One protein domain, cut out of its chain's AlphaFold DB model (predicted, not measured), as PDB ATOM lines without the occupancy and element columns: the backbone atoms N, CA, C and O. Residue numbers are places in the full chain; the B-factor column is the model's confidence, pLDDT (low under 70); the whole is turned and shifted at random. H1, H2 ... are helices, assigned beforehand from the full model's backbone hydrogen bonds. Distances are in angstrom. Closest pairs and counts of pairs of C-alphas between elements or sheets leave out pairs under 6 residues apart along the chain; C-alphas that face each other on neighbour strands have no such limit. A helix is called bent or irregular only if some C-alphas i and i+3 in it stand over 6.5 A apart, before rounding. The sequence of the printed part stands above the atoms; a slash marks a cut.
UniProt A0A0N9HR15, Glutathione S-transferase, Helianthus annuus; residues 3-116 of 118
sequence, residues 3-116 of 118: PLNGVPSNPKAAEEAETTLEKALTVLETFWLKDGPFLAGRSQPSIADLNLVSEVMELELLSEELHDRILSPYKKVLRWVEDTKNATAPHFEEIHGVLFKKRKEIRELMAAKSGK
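AT A GLANCE: This is residues 3 to 116 of the 118 residues of the protein "Glutathione S-transferase" of Helianthus annuus (UniProt A0A0N9HR15). Two long helices, H5 and H1, make the two long sides of an elongated, all-helix body; H2 lies between them, H4 crosses near one end, and the short H3, which touches no helix, is near both H1 and H2. Residues 5 to 17, of which 11 to 17 belong to H1, stick out. The printed part has 114 residues with five named helices, H1 to H5 in order along the chain, and no named strand. It is only just compact, close to loose, with a radius of gyration of the C-alphas of 15.9 A and spans of 51 by 32 by 20 A.

IN THESE COORDINATES: H5, residues 91 to 114, is 35.9 A long and ends at C-alpha 114 (17.397, -21.187, 11.833). It has a kink of 31 degrees near residue 98 and is only just irregular, with C-alphas 95 and 98 6.7 A apart. H1, residues 11 to 32, begins at C-alpha 11 (21.786, -3.108, 12.991) and is 30.0 A long. H2 is residues 47 to 61, 23.0 A; H4 is residues 75 to 88, 20.1 A; H3 is residues 64 to 71.

HOW THE PARTS SIT: H5 touches H2 with residues 99 to 106 alone, at a shallow tilt of 21 degrees, the same way; the closest C-alphas, of Leu 61 and Arg 103, are 4.9 A apart. H2 touches H4 at a steep tilt of 66 degrees, closest at the C-alphas of Val 53 and Val 81, 6.0 A. H4 touches H1 about perpendicular, at 74 degrees, closest at the C-alphas of Glu 29 and Lys 76, 5.7 A. H3 is close to H2 but not clearly touching, the C-alphas of Leu 59 and His 67 being 6.4 A apart. H1 and H5 are apart. Every O i to N i+4 pair is within hydrogen-bond range in H1, H3 and H4, against 8 of 11 in H2 and 18 of 20 in H5.

THE WHOLE: The C-alphas farthest apart, of Ser 43 and Lys 116, are 51.2 A apart. The printed part has no cut. The link from H1 to H2, residues 33 to 46, is long; the other three are tight. pLDDT is under 70 at residues 3 to 4 and 114 to 116.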
ATOM      1  N   PRO A   3      11.793  -8.171  10.110       60.53
ATOM      2  CA  PRO A   3      12.613  -9.312   9.669       60.53
ATOM      3  C   PRO A   3      11.810 -10.586   9.391       60.53
ATOM      4  O   PRO A   3      12.169 -11.399   8.537       60.53
ATOM      5  N   LEU A   4      10.685 -10.768  10.087       65.44
ATOM      6  CA  LEU A   4       9.799 -11.908   9.850       65.44
ATOM      7  C   LEU A   4       9.143 -11.816   8.467       65.44
ATOM      8  O   LEU A   4       8.988 -12.852   7.820       65.44
ATOM      9  N   ASN A   5       8.893 -10.591   7.998       70.81
ATOM     10  CA  ASN A   5       8.241 -10.270   6.729       70.81
ATOM     11  C   ASN A   5       9.232 -10.065   5.563       70.81
ATOM     12  O   ASN A   5       8.843  -9.560   4.515       70.81
ATOM     13  N   GLY A   6      10.509 -10.430   5.736       71.62
ATOM     14  CA  GLY A   6      11.528 -10.331   4.682       71.62
ATOM     15  C   GLY A   6      12.155  -8.944   4.517       71.62
ATOM     16  O   GLY A   6      12.957  -8.754   3.608       71.62
ATOM     17  N   VAL A   7      11.840  -7.987   5.396       77.44
ATOM     18  CA  VAL A   7      12.542  -6.699   5.444       77.44
ATOM     19  C   VAL A   7      13.829  -6.885   6.253       77.44
ATOM     20  O   VAL A   7      13.750  -7.300   7.411       77.44
ATOM     21  N   PRO A   8      15.013  -6.599   5.686       76.56
ATOM     22  CA  PRO A   8      16.274  -6.800   6.388       76.56
ATOM     23  C   PRO A   8      16.348  -5.953   7.663       76.56
ATOM     24  O   PRO A   8      15.853  -4.826   7.716       76.56
ATOM     25  N   SER A   9      16.971  -6.514   8.702       79.50
ATOM     26  CA  SER A   9      17.257  -5.774   9.931       79.50
ATOM     27  C   SER A   9      18.210  -4.613   9.640       79.50
ATOM     28  O   SER A   9      19.073  -4.726   8.768       79.50
ATOM     29  N   ASN A  10      18.078  -3.516  10.387       88.25
ATOM     30  CA  ASN A  10      19.027  -2.407  10.378       88.25
ATOM     31  C   ASN A  10      19.799  -2.408  11.709       88.25
ATOM     32  O   ASN A  10      19.280  -1.888  12.700       88.25
ATOM     33  N   PRO A  11      21.018  -2.981  11.753       88.88
ATOM     34  CA  PRO A  11      21.786  -3.108  12.991       88.88
ATOM     35  C   PRO A  11      22.095  -1.762  13.647       88.88
ATOM     36  O   PRO A  11      21.988  -1.640  14.861       88.88
ATOM     37  N   LYS A  12      22.397  -0.734  12.845       93.62
ATOM     38  CA  LYS A  12      22.701   0.607  13.354       93.62
ATOM     39  C   LYS A  12      21.490   1.233  14.046       93.62
ATOM     40  O   LYS A  12      21.616   1.786  15.130       93.62
ATOM     41  N   ALA A  13      20.306   1.100  13.446       91.81
ATOM     42  CA  ALA A  13      19.077   1.589  14.066       91.81
ATOM     43  C   ALA A  13      18.743   0.829  15.360       91.81
ATOM     44  O   ALA A  13      18.225   1.427  16.297       91.81
ATOM     45  N   ALA A  14      19.047  -0.473  15.426       91.56
ATOM     46  CA  ALA A  14      18.864  -1.260  16.644       91.56
ATOM     47  C   ALA A  14      19.809  -0.804  17.770       91.56
ATOM     48  O   ALA A  14      19.357  -0.627  18.895       91.56
ATOM     49  N   GLU A  15      21.081  -0.545  17.462       94.19
ATOM     50  CA  GLU A  15      22.069  -0.027  18.421       94.19
ATOM     51  C   GLU A  15      21.692   1.372  18.946       94.19
ATOM     52  O   GLU A  15      21.732   1.633  20.151       94.19
ATOM     53  N   GLU A  16      21.258   2.273  18.056       96.81
ATOM     54  CA  GLU A  16      20.779   3.612  18.427       96.81
ATOM     55  C   GLU A  16      19.512   3.547  19.302       96.81
ATOM     56  O   GLU A  16      19.372   4.307  20.270       96.81
ATOM     57  N   ALA A  17      18.597   2.622  18.992       95.19
ATOM     58  CA  ALA A  17      17.395   2.384  19.782       95.19
ATOM     59  C   ALA A  17      17.722   1.797  21.161       95.19
ATOM     60  O   ALA A  17      17.176   2.273  22.153       95.19
ATOM     61  N   GLU A  18      18.642   0.832  21.244       95.94
ATOM     62  CA  GLU A  18      19.102   0.251  22.512       95.94
ATOM     63  C   GLU A  18      19.753   1.323  23.395       95.94
ATOM     64  O   GLU A  18      19.344   1.507  24.538       95.94
ATOM     65  N   THR A  19      20.642   2.147  22.831       97.56
ATOM     66  CA  THR A  19      21.248   3.287  23.544       97.56
ATOM     67  C   THR A  19      20.190   4.260  24.082       97.56
ATOM     68  O   THR A  19      20.331   4.844  25.160       97.56
ATOM     69  N   THR A  20      19.124   4.489  23.315       98.31
ATOM     70  CA  THR A  20      18.018   5.364  23.727       98.31
ATOM     71  C   THR A  20      17.195   4.724  24.844       98.31
ATOM     72  O   THR A  20      16.861   5.399  25.820       98.31
ATOM     73  N   LEU A  21      16.918   3.425  24.734       98.06
ATOM     74  CA  LEU A  21      16.204   2.646  25.737       98.06
ATOM     75  C   LEU A  21      16.965   2.615  27.068       98.06
ATOM     76  O   LEU A  21      16.370   2.889  28.104       98.06
ATOM     77  N   GLU A  22      18.278   2.385  27.053       98.19
ATOM     78  CA  GLU A  22      19.122   2.399  28.258       98.19
ATOM     79  C   GLU A  22      19.067   3.751  28.985       98.19
ATOM     80  O   GLU A  22      18.940   3.814  30.214       98.19
ATOM     81  N   LYS A  23      19.103   4.861  28.237       98.50
ATOM     82  CA  LYS A  23      18.940   6.208  28.808       98.50
ATOM     83  C   LYS A  23      17.554   6.384  29.428       98.50
ATOM     84  O   LYS A  23      17.454   6.904  30.538       98.50
ATOM     85  N   ALA A  24      16.501   5.939  28.744       98.50
ATOM     86  CA  ALA A  24      15.131   6.027  29.243       98.50
ATOM     87  C   ALA A  24      14.927   5.188  30.517       98.50
ATOM     88  O   ALA A  24      14.403   5.703  31.504       98.50
ATOM     89  N   LEU A  25      15.409   3.941  30.535       98.56
ATOM     90  CA  LEU A  25      15.368   3.053  31.700       98.56
ATOM     91  C   LEU A  25      16.159   3.629  32.878       98.56
ATOM     92  O   LEU A  25      15.698   3.582  34.015       98.56
ATOM     93  N   THR A  26      17.303   4.262  32.610       98.62
ATOM     94  CA  THR A  26      18.086   4.956  33.644       98.62
ATOM     95  C   THR A  26      17.300   6.108  34.268       98.62
ATOM     96  O   THR A  26      17.279   6.249  35.491       98.62
ATOM     97  N   VAL A  27      16.618   6.926  33.460       98.62
ATOM     98  CA  VAL A  27      15.763   8.016  33.963       98.62
ATOM     99  C   VAL A  27      14.565   7.457  34.737       98.62
ATOM    100  O   VAL A  27      14.229   7.971  35.803       98.62
ATOM    101  N   LEU A  28      13.947   6.380  34.252       98.50
ATOM    102  CA  LEU A  28      12.851   5.705  34.941       98.50
ATOM    103  C   LEU A  28      13.274   5.202  36.333       98.50
ATOM    104  O   LEU A  28      12.644   5.551  37.329       98.50
ATOM    105  N   GLU A  29      14.382   4.465  36.409       98.19
ATOM    106  CA  GLU A  29      14.943   3.888  37.638       98.19
ATOM    107  C   GLU A  29      15.358   4.960  38.661       98.19
ATOM    108  O   GLU A  29      15.087   4.842  39.861       98.19
ATOM    109  N   THR A  30      16.049   6.007  38.201       98.06
ATOM    110  CA  THR A  30      16.738   6.952  39.096       98.06
ATOM    111  C   THR A  30      15.914   8.180  39.453       98.06
ATOM    112  O   THR A  30      16.096   8.730  40.540       98.06
ATOM    113  N   PHE A  31      15.011   8.606  38.569       98.06
ATOM    114  CA  PHE A  31      14.212   9.813  38.754       98.06
ATOM    115  C   PHE A  31      12.748   9.477  39.036       98.06
ATOM    116  O   PHE A  31      12.230   9.840  40.090       98.06
ATOM    117  N   TRP A  32      12.080   8.746  38.141       98.25
ATOM    118  CA  TRP A  32      10.629   8.536  38.243       98.25
ATOM    119  C   TRP A  32      10.215   7.523  39.315       98.25
ATOM    120  O   TRP A  32       9.154   7.688  39.917       98.25
ATOM    121  N   LEU A  33      11.061   6.525  39.581       98.06
ATOM    122  CA  LEU A  33      10.878   5.491  40.610       98.06
ATOM    123  C   LEU A  33      11.767   5.737  41.840       98.06
ATOM    124  O   LEU A  33      12.145   4.824  42.584       98.06
ATOM    125  N   LYS A  34      12.176   6.991  42.055       96.88
ATOM    126  CA  LYS A  34      13.055   7.347  43.167       96.88
ATOM    127  C   LYS A  34      12.368   7.177  44.523       96.88
ATOM    128  O   LYS A  34      12.946   6.537  45.399       96.88
ATOM    129  N   ASP A  35      11.172   7.747  44.660       95.25
ATOM    130  CA  ASP A  35      10.568   8.078  45.958       95.25
ATOM    131  C   ASP A  35       9.368   7.186  46.343       95.25
ATOM    132  O   ASP A  35       8.750   7.400  47.384       95.25
ATOM    133  N   GLY A  36       9.021   6.171  45.543       93.62
ATOM    134  CA  GLY A  36       7.883   5.294  45.829       93.62
ATOM    135  C   GLY A  36       7.751   4.108  44.869       93.62
ATOM    136  O   GLY A  36       8.553   3.983  43.943       93.62
ATOM    137  N   PRO A  37       6.758   3.228  45.103       96.06
ATOM    138  CA  PRO A  37       6.531   2.035  44.286       96.06
ATOM    139  C   PRO A  37       5.954   2.348  42.900       96.06
ATOM    140  O   PRO A  37       6.143   1.554  41.990       96.06
ATOM    141  N   PHE A  38       5.285   3.494  42.733       98.50
ATOM    142  CA  PHE A  38       4.704   3.952  41.466       98.50
ATOM    143  C   PHE A  38       5.320   5.274  41.012       98.50
ATOM    144  O   PHE A  38       5.956   5.989  41.799       98.50
ATOM    145  N   LEU A  39       5.112   5.614  39.739       98.19
ATOM    146  CA  LEU A  39       5.670   6.815  39.125       98.19
ATOM    147  C   LEU A  39       5.343   8.075  39.936       98.19
ATOM    148  O   LEU A  39       4.239   8.240  40.458       98.19
ATOM    149  N   ALA A  40       6.324   8.978  40.017       96.12
ATOM    150  CA  ALA A  40       6.249  10.229  40.776       96.12
ATOM    151  C   ALA A  40       6.030  10.038  42.295       96.12
ATOM    152  O   ALA A  40       5.463  10.906  42.958       96.12
ATOM    153  N   GLY A  41       6.478   8.906  42.850       95.50
ATOM    154  CA  GLY A  41       6.448   8.641  44.292       95.50
ATOM    155  C   GLY A  41       5.054   8.330  44.840       95.50
ATOM    156  O   GLY A  41       4.804   8.483  46.036       95.50
ATOM    157  N   ARG A  42       4.118   7.921  43.977       96.38
ATOM    158  CA  ARG A  42       2.738   7.637  44.383       96.38
ATOM    159  C   ARG A  42       2.648   6.304  45.126       96.38
ATOM    160  O   ARG A  42       3.421   5.379  44.890       96.38
ATOM    161  N   SER A  43       1.655   6.194  46.008       96.00
ATOM    162  CA  SER A  43       1.328   4.955  46.727       96.00
ATOM    163  C   SER A  43       0.353   4.045  45.974       96.00
ATOM    164  O   SER A  43       0.142   2.912  46.395       96.00
ATOM    165  N   GLN A  44      -0.255   4.536  44.890       96.75
ATOM    166  CA  GLN A  44      -1.196   3.821  44.023       96.75
ATOM    167  C   GLN A  44      -0.897   4.162  42.554       96.75
ATOM    168  O   GLN A  44      -0.481   5.299  42.290       96.75
ATOM    169  N   PRO A  45      -1.141   3.238  41.606       97.44
ATOM    170  CA  PRO A  45      -0.837   3.470  40.200       97.44
ATOM    171  C   PRO A  45      -1.708   4.577  39.583       97.44
ATOM    172  O   PRO A  45      -2.786   4.945  40.061       97.44
ATOM    173  N   SER A  46      -1.204   5.145  38.495       97.06
ATOM    174  CA  SER A  46      -1.846   6.141  37.634       97.06
ATOM    175  C   SER A  46      -2.059   5.589  36.230       97.06
ATOM    176  O   SER A  46      -1.480   4.579  35.847       97.06
ATOM    177  N   ILE A  47      -2.758   6.363  35.396       96.75
ATOM    178  CA  ILE A  47      -2.722   6.184  33.936       96.75
ATOM    179  C   ILE A  47      -1.275   6.219  33.407       96.75
ATOM    180  O   ILE A  47      -0.935   5.456  32.515       96.75
ATOM    181  N   ALA A  48      -0.401   7.053  33.981       97.38
ATOM    182  CA  ALA A  48       1.022   7.068  33.641       97.38
ATOM    183  C   ALA A  48       1.697   5.703  33.861       97.38
ATOM    184  O   ALA A  48       2.474   5.275  33.011       97.38
ATOM    185  N   ASP A  49       1.378   5.015  34.964       98.19
ATOM    186  CA  ASP A  49       1.926   3.691  35.255       98.19
ATOM    187  C   ASP A  49       1.412   2.660  34.248       98.19
ATOM    188  O   ASP A  49       2.207   1.933  33.666       98.19
ATOM    189  N   LEU A  50       0.101   2.663  33.977       96.44
ATOM    190  CA  LEU A  50      -0.533   1.765  33.002       96.44
ATOM    191  C   LEU A  50       0.012   1.944  31.583       96.44
ATOM    192  O   LEU A  50       0.256   0.963  30.880       96.44
ATOM    193  N   ASN A  51       0.212   3.190  31.158       95.38
ATOM    194  CA  ASN A  51       0.760   3.473  29.840       95.38
ATOM    195  C   ASN A  51       2.201   2.972  29.759       95.38
ATOM    196  O   ASN A  51       2.528   2.201  28.868       95.38
ATOM    197  N   LEU A  52       3.054   3.363  30.709       97.50
ATOM    198  CA  LEU A  52       4.478   3.060  30.612       97.50
ATOM    199  C   LEU A  52       4.787   1.577  30.845       97.50
ATOM    200  O   LEU A  52       5.697   1.046  30.213       97.50
ATOM    201  N   VAL A  53       4.056   0.898  31.736       97.25
ATOM    202  CA  VAL A  53       4.291  -0.530  31.997       97.25
ATOM    203  C   VAL A  53       3.996  -1.344  30.742       97.25
ATOM    204  O   VAL A  53       4.738  -2.271  30.443       97.25
ATOM    205  N   SER A  54       2.983  -0.945  29.966       94.56
ATOM    206  CA  SER A  54       2.628  -1.595  28.704       94.56
ATOM    207  C   SER A  54       3.784  -1.526  27.701       94.56
ATOM    208  O   SER A  54       4.130  -2.546  27.113       94.56
ATOM    209  N   GLU A  55       4.451  -0.373  27.583       95.38
ATOM    210  CA  GLU A  55       5.631  -0.210  26.715       95.38
ATOM    211  C   GLU A  55       6.812  -1.085  27.170       95.38
ATOM    212  O   GLU A  55       7.520  -1.668  26.351       95.38
ATOM    213  N   VAL A  56       7.028  -1.219  28.485       96.50
ATOM    214  CA  VAL A  56       8.082  -2.099  29.026       96.50
ATOM    215  C   VAL A  56       7.750  -3.568  28.775       96.50
ATOM    216  O   VAL A  56       8.643  -4.338  28.424       96.50
ATOM    217  N   MET A  57       6.478  -3.957  28.890       94.50
ATOM    218  CA  MET A  57       6.043  -5.324  28.611       94.50
ATOM    219  C   MET A  57       6.327  -5.732  27.162       94.50
ATOM    220  O   MET A  57       6.646  -6.892  26.927       94.50
ATOM    221  N   GLU A  58       6.307  -4.822  26.185       92.44
ATOM    222  CA  GLU A  58       6.648  -5.166  24.794       92.44
ATOM    223  C   GLU A  58       8.069  -5.736  24.630       92.44
ATOM    224  O   GLU A  58       8.317  -6.519  23.705       92.44
ATOM    225  N   LEU A  59       8.987  -5.435  25.558       94.00
ATOM    226  CA  LEU A  59      10.331  -6.018  25.579       94.00
ATOM    227  C   LEU A  59      10.314  -7.536  25.811       94.00
ATOM    228  O   LEU A  59      11.261  -8.215  25.420       94.00
ATOM    229  N   GLU A  60       9.231  -8.109  26.344       91.94
ATOM    230  CA  GLU A  60       9.055  -9.566  26.463       91.94
ATOM    231  C   GLU A  60       9.112 -10.284  25.107       91.94
ATOM    232  O   GLU A  60       9.370 -11.490  25.048       91.94
ATOM    233  N   LEU A  61       8.892  -9.566  23.999       90.00
ATOM    234  CA  LEU A  61       9.031 -10.104  22.643       90.00
ATOM    235  C   LEU A  61      10.489 -10.362  22.234       90.00
ATOM    236  O   LEU A  61      10.718 -11.052  21.236       90.00
ATOM    237  N   LEU A  62      11.465  -9.822  22.969       89.06
ATOM    238  CA  LEU A  62      12.886 -10.082  22.748       89.06
ATOM    239  C   LEU A  62      13.255 -11.534  23.122       89.06
ATOM    240  O   LEU A  62      12.480 -12.289  23.729       89.06
ATOM    241  N   SER A  63      14.461 -11.959  22.729       87.75
ATOM    242  CA  SER A  63      15.033 -13.201  23.264       87.75
ATOM    243  C   SER A  63      15.231 -13.063  24.773       87.75
ATOM    244  O   SER A  63      15.433 -11.959  25.268       87.75
ATOM    245  N   GLU A  64      15.181 -14.178  25.505       89.88
ATOM    246  CA  GLU A  64      15.377 -14.163  26.967       89.88
ATOM    247  C   GLU A  64      16.734 -13.561  27.332       89.88
ATOM    248  O   GLU A  64      16.807 -12.680  28.177       89.88
ATOM    249  N   GLU A  65      17.783 -13.932  26.596       92.56
ATOM    250  CA  GLU A  65      19.123 -13.366  26.755       92.56
ATOM    251  C   GLU A  65      19.144 -11.839  26.599       92.56
ATOM    252  O   GLU A  65      19.733 -11.138  27.421       92.56
ATOM    253  N   LEU A  66      18.497 -11.305  25.558       92.56
ATOM    254  CA  LEU A  66      18.501  -9.869  25.286       92.56
ATOM    255  C   LEU A  66      17.630  -9.104  26.286       92.56
ATOM    256  O   LEU A  66      18.040  -8.055  26.778       92.56
ATOM    257  N   HIS A  67      16.455  -9.646  26.597       94.38
ATOM    258  CA  HIS A  67      15.554  -9.117  27.612       94.38
ATOM    259  C   HIS A  67      16.266  -8.996  28.964       94.38
ATOM    260  O   HIS A  67      16.287  -7.920  29.564       94.38
ATOM    261  N   ASP A  68      16.921 -10.069  29.406       95.94
ATOM    262  CA  ASP A  68      17.619 -10.103  30.686       95.94
ATOM    263  C   ASP A  68      18.853  -9.198  30.678       95.94
ATOM    264  O   ASP A  68      19.075  -8.467  31.647       95.94
ATOM    265  N   ARG A  69      19.625  -9.166  29.583       97.31
ATOM    266  CA  ARG A  69      20.763  -8.242  29.425       97.31
ATOM    267  C   ARG A  69      20.338  -6.784  29.601       97.31
ATOM    268  O   ARG A  69      21.035  -6.040  30.285       97.31
ATOM    269  N   ILE A  70      19.208  -6.394  29.009       97.00
ATOM    270  CA  ILE A  70      18.714  -5.012  29.031       97.00
ATOM    271  C   ILE A  70      18.058  -4.669  30.374       97.00
ATOM    272  O   ILE A  70      18.363  -3.626  30.942       97.00
ATOM    273  N   LEU A  71      17.154  -5.503  30.897       97.88
ATOM    274  CA  LEU A  71      16.317  -5.127  32.046       97.88
ATOM    275  C   LEU A  71      16.892  -5.520  33.407       97.88
ATOM    276  O   LEU A  71      16.589  -4.863  34.405       97.88
ATOM    277  N   SER A  72      17.735  -6.554  33.486       97.31
ATOM    278  CA  SER A  72      18.265  -7.019  34.774       97.31
ATOM    279  C   SER A  72      19.022  -5.961  35.596       97.31
ATOM    280  O   SER A  72      18.961  -6.074  36.828       97.31
ATOM    281  N   PRO A  73      19.677  -4.927  35.022       98.19
ATOM    282  CA  PRO A  73      20.288  -3.857  35.812       98.19
ATOM    283  C   PRO A  73      19.278  -2.952  36.542       98.19
ATOM    284  O   PRO A  73      19.623  -2.369  37.570       98.19
ATOM    285  N   TYR A  74      18.034  -2.850  36.061       98.38
ATOM    286  CA  TYR A  74      17.041  -1.866  36.513       98.38
ATOM    287  C   TYR A  74      16.055  -2.472  37.524       98.38
ATOM    288  O   TYR A  74      14.924  -2.850  37.210       98.38
ATOM    289  N   LYS A  75      16.510  -2.631  38.772       98.12
ATOM    290  CA  LYS A  75      15.766  -3.364  39.810       98.12
ATOM    291  C   LYS A  75      14.469  -2.677  40.231       98.12
ATOM    292  O   LYS A  75      13.497  -3.377  40.520       98.12
ATOM    293  N   LYS A  76      14.430  -1.344  40.286       98.44
ATOM    294  CA  LYS A  76      13.193  -0.620  40.601       98.44
ATOM    295  C   LYS A  76      12.208  -0.701  39.452       98.44
ATOM    296  O   LYS A  76      11.031  -0.867  39.736       98.44
ATOM    297  N   VAL A  77      12.668  -0.653  38.201       98.62
ATOM    298  CA  VAL A  77      11.802  -0.884  37.034       98.62
ATOM    299  C   VAL A  77      11.139  -2.256  37.131       98.62
ATOM    300  O   VAL A  77       9.917  -2.338  37.088       98.62
ATOM    301  N   LEU A  78      11.919  -3.322  37.349       98.31
ATOM    302  CA  LEU A  78      11.382  -4.682  37.490       98.31
ATOM    303  C   LEU A  78      10.363  -4.794  38.630       98.31
ATOM    304  O   LEU A  78       9.304  -5.396  38.469       98.31
ATOM    305  N   ARG A  79      10.662  -4.186  39.782       98.31
ATOM    306  CA  ARG A  79       9.738  -4.160  40.920       98.31
ATOM    307  C   ARG A  79       8.465  -3.372  40.611       98.31
ATOM    308  O   ARG A  79       7.386  -3.841  40.939       98.31
ATOM    309  N   TRP A  80       8.583  -2.211  39.978       98.62
ATOM    310  CA  TRP A  80       7.451  -1.365  39.604       98.62
ATOM    311  C   TRP A  80       6.515  -2.048  38.600       98.62
ATOM    312  O   TRP A  80       5.298  -1.921  38.727       98.62
ATOM    313  N   VAL A  81       7.054  -2.815  37.644       98.06
ATOM    314  CA  VAL A  81       6.244  -3.644  36.733       98.06
ATOM    315  C   VAL A  81       5.400  -4.637  37.535       98.06
ATOM    316  O   VAL A  81       4.186  -4.707  37.348       98.06
ATOM    317  N   GLU A  82       6.016  -5.361  38.473       97.88
ATOM    318  CA  GLU A  82       5.321  -6.348  39.304       97.88
ATOM    319  C   GLU A  82       4.314  -5.696  40.268       97.88
ATOM    320  O   GLU A  82       3.187  -6.170  40.403       97.88
ATOM    321  N   ASP A  83       4.666  -4.569  40.891       98.06
ATOM    322  CA  ASP A  83       3.762  -3.802  41.754       98.06
ATOM    323  C   ASP A  83       2.547  -3.282  40.952       98.06
ATOM    324  O   ASP A  83       1.412  -3.343  41.432       98.06
ATOM    325  N   THR A  84       2.752  -2.834  39.707       98.06
ATOM    326  CA  THR A  84       1.679  -2.365  38.811       98.06
ATOM    327  C   THR A  84       0.773  -3.503  38.372       98.06
ATOM    328  O   THR A  84      -0.451  -3.367  38.430       98.06
ATOM    329  N   LYS A  85       1.350  -4.646  37.998       96.50
ATOM    330  CA  LYS A  85       0.608  -5.867  37.685       96.50
ATOM    331  C   LYS A  85      -0.265  -6.305  38.860       96.50
ATOM    332  O   LYS A  85      -1.471  -6.452  38.697       96.50
ATOM    333  N   ASN A  86       0.300  -6.398  40.062       97.25
ATOM    334  CA  ASN A  86      -0.446  -6.795  41.258       97.25
ATOM    335  C   ASN A  86      -1.567  -5.810  41.614       97.25
ATOM    336  O   ASN A  86      -2.664  -6.229  41.979       97.25
ATOM    337  N   ALA A  87      -1.325  -4.505  41.473       97.31
ATOM    338  CA  ALA A  87      -2.330  -3.480  41.749       97.31
ATOM    339  C   ALA A  87      -3.482  -3.453  40.727       97.31
ATOM    340  O   ALA A  87      -4.525  -2.857  40.995       97.31
ATOM    341  N   THR A  88      -3.296  -4.066  39.556       95.88
ATOM    342  CA  THR A  88      -4.252  -4.030  38.435       95.88
ATOM    343  C   THR A  88      -4.764  -5.419  38.050       95.88
ATOM    344  O   THR A  88      -5.534  -5.566  37.096       95.88
ATOM    345  N   ALA A  89      -4.390  -6.439  38.822       94.19
ATOM    346  CA  ALA A  89      -4.897  -7.790  38.688       94.19
ATOM    347  C   ALA A  89      -6.425  -7.826  38.908       94.19
ATOM    348  O   ALA A  89      -6.946  -7.123  39.780       94.19
ATOM    349  N   PRO A  90      -7.167  -8.647  38.142       94.56
ATOM    350  CA  PRO A  90      -6.684  -9.606  37.136       94.56
ATOM    351  C   PRO A  90      -6.555  -9.025  35.710       94.56
ATOM    352  O   PRO A  90      -6.221  -9.745  34.771       94.56
ATOM    353  N   HIS A  91      -6.880  -7.745  35.512       93.81
ATOM    354  CA  HIS A  91      -7.013  -7.151  34.176       93.81
ATOM    355  C   HIS A  91      -5.673  -6.988  33.459       93.81
ATOM    356  O   HIS A  91      -5.624  -6.999  32.227       93.81
ATOM    357  N   PHE A  92      -4.583  -6.873  34.220       93.56
ATOM    358  CA  PHE A  92      -3.242  -6.842  33.657       93.56
ATOM    359  C   PHE A  92      -2.959  -8.096  32.829       93.56
ATOM    360  O   PHE A  92      -2.562  -7.994  31.667       93.56
ATOM    361  N   GLU A  93      -3.197  -9.276  33.405       90.62
ATOM    362  CA  GLU A  93      -2.988 -10.566  32.753       90.62
ATOM    363  C   GLU A  93      -3.922 -10.768  31.561       90.62
ATOM    364  O   GLU A  93      -3.499 -11.308  30.539       90.62
ATOM    365  N   GLU A  94      -5.176 -10.323  31.671       91.44
ATOM    366  CA  GLU A  94      -6.155 -10.415  30.586       91.44
ATOM    367  C   GLU A  94      -5.666  -9.674  29.332       91.44
ATOM    368  O   GLU A  94      -5.630 -10.245  28.238       91.44
ATOM    369  N   ILE A  95      -5.223  -8.426  29.499       88.50
ATOM    370  CA  ILE A  95      -4.774  -7.569  28.395       88.50
ATOM    371  C   ILE A  95      -3.427  -8.055  27.838       88.50
ATOM    372  O   ILE A  95      -3.262  -8.184  26.621       88.50
ATOM    373  N   HIS A  96      -2.473  -8.397  28.708       90.50
ATOM    374  CA  HIS A  96      -1.141  -8.846  28.290       90.50
ATOM    375  C   HIS A  96      -1.102 -10.316  27.837       90.50
ATOM    376  O   HIS A  96      -0.106 -10.765  27.268       90.50
ATOM    377  N   GLY A  97      -2.191 -11.078  27.979       88.44
ATOM    378  CA  GLY A  97      -2.285 -12.452  27.473       88.44
ATOM    379  C   GLY A  97      -1.996 -12.570  25.970       88.44
ATOM    380  O   GLY A  97      -1.362 -13.530  25.519       88.44
ATOM    381  N   VAL A  98      -2.388 -11.560  25.185       88.06
ATOM    382  CA  VAL A  98      -2.110 -11.499  23.738       88.06
ATOM    383  C   VAL A  98      -0.608 -11.396  23.465       88.06
ATOM    384  O   VAL A  98      -0.095 -12.081  22.576       88.06
ATOM    385  N   LEU A  99       0.102 -10.589  24.252       88.69
ATOM    386  CA  LEU A  99       1.546 -10.405  24.148       88.69
ATOM    387  C   LEU A  99       2.285 -11.725  24.405       88.69
ATOM    388  O   LEU A  99       3.130 -12.120  23.601       88.69
ATOM    389  N   PHE A 100       1.922 -12.460  25.460       86.94
ATOM    390  CA  PHE A 100       2.548 -13.753  25.765       86.94
ATOM    391  C   PHE A 100       2.312 -14.795  24.671       86.94
ATOM    392  O   PHE A 100       3.226 -15.542  24.307       86.94
ATOM    393  N   LYS A 101       1.112 -14.813  24.079       88.94
ATOM    394  CA  LYS A 101       0.835 -15.654  22.911       88.94
ATOM    395  C   LYS A 101       1.729 -15.270  21.728       88.94
ATOM    396  O   LYS A 101       2.327 -16.146  21.104       88.94
ATOM    397  N   LYS A 102       1.880 -13.971  21.449       87.56
ATOM    398  CA  LYS A 102       2.736 -13.474  20.361       87.56
ATOM    399  C   LYS A 102       4.215 -13.758  20.573       87.56
ATOM    400  O   LYS A 102       4.881 -14.161  19.623       87.56
ATOM    401  N   ARG A 103       4.713 -13.635  21.801       88.69
ATOM    402  CA  ARG A 103       6.075 -14.031  22.182       88.69
ATOM    403  C   ARG A 103       6.367 -15.475  21.779       88.69
ATOM    404  O   ARG A 103       7.378 -15.741  21.132       88.69
ATOM    405  N   LYS A 104       5.459 -16.399  22.111       88.12
ATOM    406  CA  LYS A 104       5.583 -17.818  21.751       88.12
ATOM    407  C   LYS A 104       5.618 -18.018  20.233       88.12
ATOM    408  O   LYS A 104       6.550 -18.639  19.731       88.12
ATOM    409  N   GLU A 105       4.659 -17.437  19.510       89.00
ATOM    410  CA  GLU A 105       4.584 -17.530  18.041       89.00
ATOM    411  C   GLU A 105       5.867 -17.007  17.365       89.00
ATOM    412  O   GLU A 105       6.402 -17.641  16.458       89.00
ATOM    413  N   ILE A 106       6.403 -15.868  17.822       85.00
ATOM    414  CA  ILE A 106       7.639 -15.287  17.275       85.00
ATOM    415  C   ILE A 106       8.831 -16.218  17.506       85.00
ATOM    416  O   ILE A 106       9.616 -16.438  16.584       85.00
ATOM    417  N   ARG A 107       8.968 -16.789  18.706       84.31
ATOM    418  CA  ARG A 107      10.069 -17.708  19.033       84.31
ATOM    419  C   ARG A 107      10.039 -18.967  18.174       84.31
ATOM    420  O   ARG A 107      11.072 -19.353  17.631       84.31
ATOM    421  N   GLU A 108       8.861 -19.561  17.993       87.12
ATOM    422  CA  GLU A 108       8.672 -20.729  17.125       87.12
ATOM    423  C   GLU A 108       9.050 -20.413  15.668       87.12
ATOM    424  O   GLU A 108       9.782 -21.177  15.032       87.12
ATOM    425  N   LEU A 109       8.631 -19.252  15.150       83.94
ATOM    426  CA  LEU A 109       8.984 -18.802  13.800       83.94
ATOM    427  C   LEU A 109      10.492 -18.582  13.621       83.94
ATOM    428  O   LEU A 109      11.038 -18.924  12.570       83.94
ATOM    429  N   MET A 110      11.165 -18.012  14.621       79.19
ATOM    430  CA  MET A 110      12.613 -17.786  14.582       79.19
ATOM    431  C   MET A 110      13.388 -19.109  14.599       79.19
ATOM    432  O   MET A 110      14.278 -19.300  13.770       79.19
ATOM    433  N   ALA A 111      12.998 -20.057  15.459       81.19
ATOM    434  CA  ALA A 111      13.610 -21.386  15.517       81.19
ATOM    435  C   ALA A 111      13.456 -22.154  14.189       81.19
ATOM    436  O   ALA A 111      14.422 -22.718  13.673       81.19
ATOM    437  N   ALA A 112      12.264 -22.108  13.583       80.81
ATOM    438  CA  ALA A 112      11.990 -22.766  12.305       80.81
ATOM    439  C   ALA A 112      12.778 -22.176  11.120       80.81
ATOM    440  O   ALA A 112      13.006 -22.877  10.134       80.81
ATOM    441  N   LYS A 113      13.179 -20.896  11.178       70.56
ATOM    442  CA  LYS A 113      14.042 -20.278  10.158       70.56
ATOM    443  C   LYS A 113      15.513 -20.661  10.342       70.56
ATOM    444  O   LYS A 113      16.160 -20.963   9.345       70.56
ATOM    445  N   SER A 114      16.021 -20.725  11.577       65.38
ATOM    446  CA  SER A 114      17.397 -21.187  11.833       65.38
ATOM    447  C   SER A 114      17.630 -22.619  11.346       65.38
ATOM    448  O   SER A 114      18.619 -22.859  10.664       65.38
ATOM    449  N   GLY A 115      16.686 -23.538  11.580       58.41
ATOM    450  CA  GLY A 115      16.793 -24.935  11.125       58.41
ATOM    451  C   GLY A 115      16.615 -25.169   9.615       58.41
ATOM    452  O   GLY A 115      16.745 -26.297   9.161       58.41
ATOM    453  N   LYS A 116      16.289 -24.136   8.826       54.44
ATOM    454  CA  LYS A 116      16.209 -24.206   7.351       54.44
ATOM    455  C   LYS A 116      17.483 -23.720   6.652       54.44
ATOM    456  O   LYS A 116      17.500 -23.651   5.427       54.44
TER     457      LYS A 116